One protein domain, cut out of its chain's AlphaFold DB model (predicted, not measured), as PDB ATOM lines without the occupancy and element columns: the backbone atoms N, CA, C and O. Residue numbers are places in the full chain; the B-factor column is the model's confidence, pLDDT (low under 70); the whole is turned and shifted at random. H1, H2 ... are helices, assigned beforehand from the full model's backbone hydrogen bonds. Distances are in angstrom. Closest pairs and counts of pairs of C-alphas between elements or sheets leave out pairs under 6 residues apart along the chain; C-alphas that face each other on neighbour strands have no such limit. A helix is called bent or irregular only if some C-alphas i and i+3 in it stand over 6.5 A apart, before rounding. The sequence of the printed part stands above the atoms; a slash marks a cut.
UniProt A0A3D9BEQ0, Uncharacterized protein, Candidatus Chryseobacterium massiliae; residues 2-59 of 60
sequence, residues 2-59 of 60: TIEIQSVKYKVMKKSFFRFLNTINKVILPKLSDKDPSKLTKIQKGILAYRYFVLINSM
ATOM      1  N   THR A   2       6.749  24.889  54.509       65.75
ATOM      2  CA  THR A   2       6.547  23.427  54.338       65.75
ATOM      3  C   THR A   2       6.883  22.902  52.934       65.75
ATOM      4  O   THR A   2       7.468  21.830  52.802       65.75
ATOM      5  N   ILE A   3       6.571  23.671  51.886       71.38
ATOM      6  CA  ILE A   3       6.833  23.285  50.486       71.38
ATOM      7  C   ILE A   3       8.339  23.273  50.168       71.38
ATOM      8  O   ILE A   3       8.824  22.372  49.486       71.38
ATOM      9  N   GLU A   4       9.106  24.219  50.716       69.88
ATOM     10  CA  GLU A   4      10.560  24.260  50.522       69.88
ATOM     11  C   GLU A   4      11.269  23.112  51.244       69.88
ATOM     12  O   GLU A   4      12.143  22.474  50.662       69.88
ATOM     13  N   ILE A   5      10.844  22.772  52.465       71.56
ATOM     14  CA  ILE A   5      11.419  21.656  53.235       71.56
ATOM     15  C   ILE A   5      11.185  20.316  52.517       71.56
ATOM     16  O   ILE A   5      12.093  19.487  52.439       71.56
ATOM     17  N   GLN A   6       9.992  20.113  51.946       68.06
ATOM     18  CA  GLN A   6       9.667  18.932  51.133       68.06
ATOM     19  C   GLN A   6      10.563  18.847  49.885       68.06
ATOM     20  O   GLN A   6      11.142  17.795  49.610       68.06
ATOM     21  N   SER A   7      10.735  19.965  49.172       66.81
ATOM     22  CA  SER A   7      11.561  20.041  47.960       66.81
ATOM     23  C   SER A   7      13.048  19.775  48.245       66.81
ATOM     24  O   SER A   7      13.690  18.971  47.564       66.81
ATOM     25  N   VAL A   8      13.588  20.364  49.318       69.31
ATOM     26  CA  VAL A   8      14.973  20.139  49.765       69.31
ATOM     27  C   VAL A   8      15.185  18.684  50.185       69.31
ATOM     28  O   VAL A   8      16.135  18.047  49.728       69.31
ATOM     29  N   LYS A   9      14.276  18.112  50.986       65.31
ATOM     30  CA  LYS A   9      14.348  16.708  51.414       65.31
ATOM     31  C   LYS A   9      14.307  15.751  50.219       65.31
ATOM     32  O   LYS A   9      15.107  14.819  50.154       65.31
ATOM     33  N   TYR A  10      13.450  16.022  49.234       61.44
ATOM     34  CA  TYR A  10      13.360  15.236  48.003       61.44
ATOM     35  C   TYR A  10      14.652  15.309  47.168       61.44
ATOM     36  O   TYR A  10      15.152  14.282  46.696       61.44
ATOM     37  N   LYS A  11      15.255  16.502  47.046       65.75
ATOM     38  CA  LYS A  11      16.542  16.705  46.359       65.75
ATOM     39  C   LYS A  11      17.680  15.934  47.046       65.75
ATOM     40  O   LYS A  11      18.472  15.288  46.362       65.75
ATOM     41  N   VAL A  12      17.747  15.950  48.380       66.31
ATOM     42  CA  VAL A  12      18.761  15.225  49.173       66.31
ATOM     43  C   VAL A  12      18.579  13.703  49.080       66.31
ATOM     44  O   VAL A  12      19.553  12.979  48.863       66.31
ATOM     45  N   MET A  13      17.339  13.204  49.169       68.31
ATOM     46  CA  MET A  13      17.040  11.767  49.073       68.31
ATOM     47  C   MET A  13      17.408  11.183  47.704       68.31
ATOM     48  O   MET A  13      18.032  10.121  47.645       68.31
ATOM     49  N   LYS A  14      17.108  11.892  46.604       71.38
ATOM     50  CA  LYS A  14      17.544  11.478  45.259       71.38
ATOM     51  C   LYS A  14      19.067  11.354  45.170       71.38
ATOM     52  O   LYS A  14      19.570  10.361  44.654       71.38
ATOM     53  N   LYS A  15      19.815  12.310  45.720       75.12
ATOM     54  CA  LYS A  15      21.286  12.303  45.664       75.12
ATOM     55  C   LYS A  15      21.905  11.167  46.461       75.12
ATOM     56  O   LYS A  15      22.842  10.532  45.987       75.12
ATOM     57  N   SER A  16      21.373  10.874  47.648       81.38
ATOM     58  CA  SER A  16      21.856   9.750  48.455       81.38
ATOM     59  C   SER A  16      21.685   8.415  47.722       81.38
ATOM     60  O   SER A  16      22.590   7.582  47.738       81.38
ATOM     61  N   PHE A  17      20.570   8.242  47.004       84.12
ATOM     62  CA  PHE A  17      20.332   7.075  46.153       84.12
ATOM     63  C   PHE A  17      21.348   6.971  45.004       84.12
ATOM     64  O   PHE A  17      21.971   5.924  44.827       84.12
ATOM     65  N   PHE A  18      21.596   8.060  44.269       82.81
ATOM     66  CA  PHE A  18      22.586   8.055  43.184       82.81
ATOM     67  C   PHE A  18      24.027   7.871  43.680       82.81
ATOM     68  O   PHE A  18      24.825   7.225  43.004       82.81
ATOM     69  N   ARG A  19      24.375   8.365  44.876       82.12
ATOM     70  CA  ARG A  19      25.682   8.115  45.512       82.12
ATOM     71  C   ARG A  19      25.872   6.642  45.880       82.12
ATOM     72  O   ARG A  19      26.947   6.086  45.640       82.12
ATOM     73  N   PHE A  20      24.830   6.001  46.407       87.12
ATOM     74  CA  PHE A  20      24.834   4.563  46.672       87.12
ATOM     75  C   PHE A  20      25.009   3.759  45.376       87.12
ATOM     76  O   PHE A  20      25.935   2.955  45.267       87.12
ATOM     77  N   LEU A  21      24.216   4.067  44.346       84.75
ATOM     78  CA  LEU A  21      24.342   3.465  43.015       84.75
ATOM     79  C   LEU A  21      25.725   3.674  42.389       84.75
ATOM     80  O   LEU A  21      26.276   2.753  41.798       84.75
ATOM     81  N   ASN A  22      26.318   4.860  42.529       84.50
ATOM     82  CA  ASN A  22      27.660   5.139  42.022       84.50
ATOM     83  C   ASN A  22      28.721   4.272  42.722       84.50
ATOM     84  O   ASN A  22      29.647   3.781  42.082       84.50
ATOM     85  N   THR A  23      28.566   4.038  44.027       85.38
ATOM     86  CA  THR A  23      29.461   3.161  44.797       85.38
ATOM     87  C   THR A  23      29.353   1.717  44.315       85.38
ATOM     88  O   THR A  23      30.370   1.100  44.007       85.38
ATOM     89  N   ILE A  24      28.129   1.219  44.126       87.50
ATOM     90  CA  ILE A  24      27.875  -0.108  43.550       87.50
ATOM     91  C   ILE A  24      28.466  -0.216  42.139       87.50
ATOM     92  O   ILE A  24      29.203  -1.154  41.844       87.50
ATOM     93  N   ASN A  25      28.223   0.769  41.276       86.00
ATOM     94  CA  ASN A  25      28.739   0.785  39.907       86.00
ATOM     95  C   ASN A  25      30.270   0.801  39.852       86.00
ATOM     96  O   ASN A  25      30.853   0.257  38.917       86.00
ATOM     97  N   LYS A  26      30.942   1.414  40.832       81.44
ATOM     98  CA  LYS A  26      32.406   1.372  40.934       81.44
ATOM     99  C   LYS A  26      32.938  -0.018  41.277       81.44
ATOM    100  O   LYS A  26      34.027  -0.338  40.816       81.44
ATOM    101  N   VAL A  27      32.184  -0.803  42.043       86.00
ATOM    102  CA  VAL A  27      32.570  -2.153  42.477       86.00
ATOM    103  C   VAL A  27      32.208  -3.210  41.429       86.00
ATOM    104  O   VAL A  27      33.008  -4.097  41.161       86.00
ATOM    105  N   ILE A  28      31.022  -3.111  40.820       84.56
ATOM    106  CA  ILE A  28      30.487  -4.144  39.918       84.56
ATOM    107  C   ILE A  28      30.908  -3.919  38.464       84.56
ATOM    108  O   ILE A  28      31.212  -4.872  37.748       84.56
ATOM    109  N   LEU A  29      30.902  -2.670  37.991       81.12
ATOM    110  CA  LEU A  29      31.193  -2.388  36.588       81.12
ATOM    111  C   LEU A  29      32.690  -2.106  36.409       81.12
ATOM    112  O   LEU A  29      33.286  -1.389  37.219       81.12
ATOM    113  N   PRO A  30      33.307  -2.566  35.308       76.50
ATOM    114  CA  PRO A  30      34.665  -2.171  34.963       76.50
ATOM    115  C   PRO A  30      34.701  -0.692  34.568       76.50
ATOM    116  O   PRO A  30      33.763  -0.156  33.960       76.50
ATOM    117  N   LYS A  31      35.781   0.001  34.935       76.00
ATOM    118  CA  LYS A  31      35.994   1.399  34.554       76.00
ATOM    119  C   LYS A  31      36.469   1.423  33.100       76.00
ATOM    120  O   LYS A  31      37.592   1.049  32.787       76.00
ATOM    121  N   LEU A  32      35.561   1.785  32.197       82.50
ATOM    122  CA  LEU A  32      35.817   1.836  30.751       82.50
ATOM    123  C   LEU A  32      36.194   3.243  30.272       82.50
ATOM    124  O   LEU A  32      36.506   3.423  29.103       82.50
ATOM    125  N   SER A  33      36.179   4.222  31.180       74.38
ATOM    126  CA  SER A  33      36.533   5.623  30.931       74.38
ATOM    127  C   SER A  33      37.981   5.803  30.477       74.38
ATOM    128  O   SER A  33      38.275   6.755  29.771       74.38
ATOM    129  N   ASP A  34      38.859   4.877  30.870       79.31
ATOM    130  CA  ASP A  34      40.289   4.905  30.555       79.31
ATOM    131  C   ASP A  34      40.602   4.179  29.224       79.31
ATOM    132  O   ASP A  34      41.760   4.066  28.824       79.31
ATOM    133  N   LYS A  35      39.578   3.659  28.525       79.56
ATOM    134  CA  LYS A  35      39.715   3.003  27.217       79.56
ATOM    135  C   LYS A  35      39.283   3.932  26.089       79.56
ATOM    136  O   LYS A  35      38.318   4.677  26.217       79.56
ATOM    137  N   ASP A  36      39.964   3.808  24.952       80.75
ATOM    138  CA  ASP A  36      39.653   4.554  23.733       80.75
ATOM    139  C   ASP A  36      38.198   4.290  23.281       80.75
ATOM    140  O   ASP A  36      37.847   3.131  23.007       80.75
ATOM    141  N   PRO A  37      37.345   5.329  23.180       76.19
ATOM    142  CA  PRO A  37      35.945   5.170  22.809       76.19
ATOM    143  C   PRO A  37      35.741   4.521  21.438       76.19
ATOM    144  O   PRO A  37      34.721   3.863  21.200       76.19
ATOM    145  N   SER A  38      36.726   4.658  20.552       80.62
ATOM    146  CA  SER A  38      36.736   4.077  19.208       80.62
ATOM    147  C   SER A  38      36.866   2.552  19.241       80.62
ATOM    148  O   SER A  38      36.401   1.872  18.332       80.62
ATOM    149  N   LYS A  39      37.446   2.005  20.318       84.12
ATOM    150  CA  LYS A  39      37.702   0.569  20.509       84.12
ATOM    151  C   LYS A  39      36.674  -0.118  21.416       84.12
ATOM    152  O   LYS A  39      36.763  -1.325  21.630       84.12
ATOM    153  N   LEU A  40      35.706   0.624  21.960       85.00
ATOM    154  CA  LEU A  40      34.658   0.064  22.818       85.00
ATOM    155  C   LEU A  40      33.599  -0.670  21.984       85.00
ATOM    156  O   LEU A  40      33.032  -0.117  21.036       85.00
ATOM    157  N   THR A  41      33.253  -1.888  22.396       87.00
ATOM    158  CA  THR A  41      32.103  -2.619  21.840       87.00
ATOM    159  C   THR A  41      30.783  -1.928  22.210       87.00
ATOM    160  O   THR A  41      30.716  -1.129  23.146       87.00
ATOM    161  N   LYS A  42      29.689  -2.238  21.500       87.00
ATOM    162  CA  LYS A  42      28.366  -1.615  21.728       87.00
ATOM    163  C   LYS A  42      27.902  -1.727  23.192       87.00
ATOM    164  O   LYS A  42      27.381  -0.765  23.747       87.00
ATOM    165  N   ILE A  43      28.173  -2.869  23.829       86.81
ATOM    166  CA  ILE A  43      27.864  -3.122  25.247       86.81
ATOM    167  C   ILE A  43      28.744  -2.257  26.158       86.81
ATOM    168  O   ILE A  43      28.245  -1.622  27.084       86.81
ATOM    169  N   GLN A  44      30.045  -2.178  25.875       86.19
ATOM    170  CA  GLN A  44      30.984  -1.366  26.650       86.19
ATOM    171  C   GLN A  44      30.652   0.133  26.586       86.19
ATOM    172  O   GLN A  44      30.727   0.820  27.604       86.19
ATOM    173  N   LYS A  45      30.213   0.630  25.424       88.38
ATOM    174  CA  LYS A  45      29.694   2.000  25.272       88.38
ATOM    175  C   LYS A  45      28.438   2.229  26.115       88.38
ATOM    176  O   LYS A  45      28.334   3.263  26.768       88.38
ATOM    177  N   GLY A  46      27.528   1.253  26.163       89.75
ATOM    178  CA  GLY A  46      26.337   1.303  27.018       89.75
ATOM    179  C   GLY A  46      26.673   1.370  28.511       89.75
ATOM    180  O   GLY A  46      26.151   2.225  29.224       89.75
ATOM    181  N   ILE A  47      27.609   0.535  28.973       88.62
ATOM    182  CA  ILE A  47      28.095   0.552  30.364       88.62
ATOM    183  C   ILE A  47      28.743   1.901  30.694       88.62
ATOM    184  O   ILE A  47      28.487   2.468  31.757       88.62
ATOM    185  N   LEU A  48      29.566   2.434  29.787       88.56
ATOM    186  CA  LEU A  48      30.214   3.729  29.965       88.56
ATOM    187  C   LEU A  48      29.183   4.863  30.084       88.56
ATOM    188  O   LEU A  48      29.260   5.654  31.025       88.56
ATOM    189  N   ALA A  49      28.196   4.907  29.185       88.94
ATOM    190  CA  ALA A  49      27.126   5.902  29.208       88.94
ATOM    191  C   ALA A  49      26.290   5.822  30.496       88.94
ATOM    192  O   ALA A  49      26.035   6.846  31.126       88.94
ATOM    193  N   TYR A  50      25.929   4.614  30.939       88.81
ATOM    194  CA  TYR A  50      25.196   4.408  32.190       88.81
ATOM    195  C   TYR A  50      25.986   4.890  33.416       88.81
ATOM    196  O   TYR A  50      25.442   5.590  34.272       88.81
ATOM    197  N   ARG A  51      27.289   4.581  33.491       86.50
ATOM    198  CA  ARG A  51      28.152   5.079  34.575       86.50
ATOM    199  C   ARG A  51      28.210   6.604  34.600       86.50
ATOM    200  O   ARG A  51      28.128   7.174  35.684       86.50
ATOM    201  N   TYR A  52      28.320   7.250  33.439       87.00
ATOM    202  CA  TYR A  52      28.282   8.712  33.338       87.00
ATOM    203  C   TYR A  52      26.927   9.288  33.749       87.00
ATOM    204  O   TYR A  52      26.884  10.247  34.513       87.00
ATOM    205  N   PHE A  53      25.828   8.672  33.315       87.06
ATOM    206  CA  PHE A  53      24.479   9.073  33.704       87.06
ATOM    207  C   PHE A  53      24.294   9.039  35.226       87.06
ATOM    208  O   PHE A  53      23.858  10.022  35.823       87.06
ATOM    209  N   VAL A  54      24.675   7.938  35.878       85.88
ATOM    210  CA  VAL A  54      24.589   7.807  37.341       85.88
ATOM    211  C   VAL A  54      25.523   8.788  38.045       85.88
ATOM    212  O   VAL A  54      25.138   9.369  39.057       85.88
ATOM    213  N   LEU A  55      26.729   9.002  37.509       85.25
ATOM    214  CA  LEU A  55      27.693   9.940  38.073       85.25
ATOM    215  C   LEU A  55      27.141  11.369  38.072       85.25
ATOM    216  O   LEU A  55      27.121  11.985  39.133       85.25
ATOM    217  N   ILE A  56      26.637  11.858  36.937       84.25
ATOM    218  CA  ILE A  56      26.065  13.208  36.816       84.25
ATOM    219  C   ILE A  56      24.874  13.379  37.763       84.25
ATOM    220  O   ILE A  56      24.795  14.381  38.452       84.25
ATOM    221  N   ASN A  57      23.995  12.381  37.884       82.69
ATOM    222  CA  ASN A  57      22.873  12.442  38.829       82.69
ATOM    223  C   ASN A  57      23.302  12.303  40.308       82.69
ATOM    224  O   ASN A  57      22.517  12.595  41.211       82.69
ATOM    225  N   SER A  58      24.526  11.828  40.570       77.50
ATOM    226  CA  SER A  58      25.121  11.762  41.913       77.50
ATOM    227  C   SER A  58      25.894  13.023  42.298       77.50
ATOM    228  O   SER A  58      26.159  13.228  43.485       77.50
ATOM    229  N   MET A  59      26.287  13.822  41.302       71.31
ATOM    230  CA  MET A  59      26.964  15.101  41.463       71.31
ATOM    231  C   MET A  59      25.876  16.164  41.621       71.31
ATOM    232  O   MET A  59      24.957  16.255  40.814       71.31
TER     233      MET A  59
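AT A GLANCE: This is residues 2 to 59 of the 60 residues of an uncharacterized protein of Candidatus Chryseobacterium massiliae (UniProt A0A3D9BEQ0). A lopsided helical hairpin: one long helix, H1, and a shorter helix, H2, that folds back and meets H1 near H1's middle, the two spreading apart as a V towards the looping link, residues 29 to 41. Residues 2 to 13 of H1 stick out as a free arm, which makes much of the length. The printed part has 58 residues, with H1 and then H2 along the chain and no named strand; the class is all helix. The whole is loose, with a radius of gyration of the C-alphas of 14.9 A, and spans 51 by 19 by 15 A.

HOW THE PARTS SIT: H1, residues 2 to 28, is the longest helix. H2, residues 42 to 58, touches it, with 16 pairs of C-alphas within 8 A; the closest C-alphas are those of Phe 18 and Ser 58, 4.7 A apart. H1 touches H2 with residues 15 to 25 alone, and H2 touches H1 with residues 51 to 58 alone. Their lines stand at a steep tilt of 36 degrees, only just steep, and they run opposite ways, a helical hairpin. Their centres are 17.3 A apart. In H1 and H2, every O i to N i+4 pair is within hydrogen-bond range.

IN THESE COORDINATES: H1 measures 39.3 A from its first C-alpha, Thr 2 at (6.547, 23.427, 54.338), to its last, Ile 28 at (30.487, -4.144, 39.918). H2 measures 24.4 A from C-alpha 42 to C-alpha 58 at (25.121, 11.762, 41.913). Neither helix is bent.

THE WHOLE: The two C-alphas farthest apart, those of Thr 2 and Lys 39, are 51.4 A apart. Without residues 2 to 13, which stand free, the body spans 33 by 17 by 16 A. The link from H1 to H2 is long, with 13 residues. The printed part has no cut. Mean pLDDT of the printed part is 80.0; residue 2, residue 4 and residues 6 to 13 are under 70.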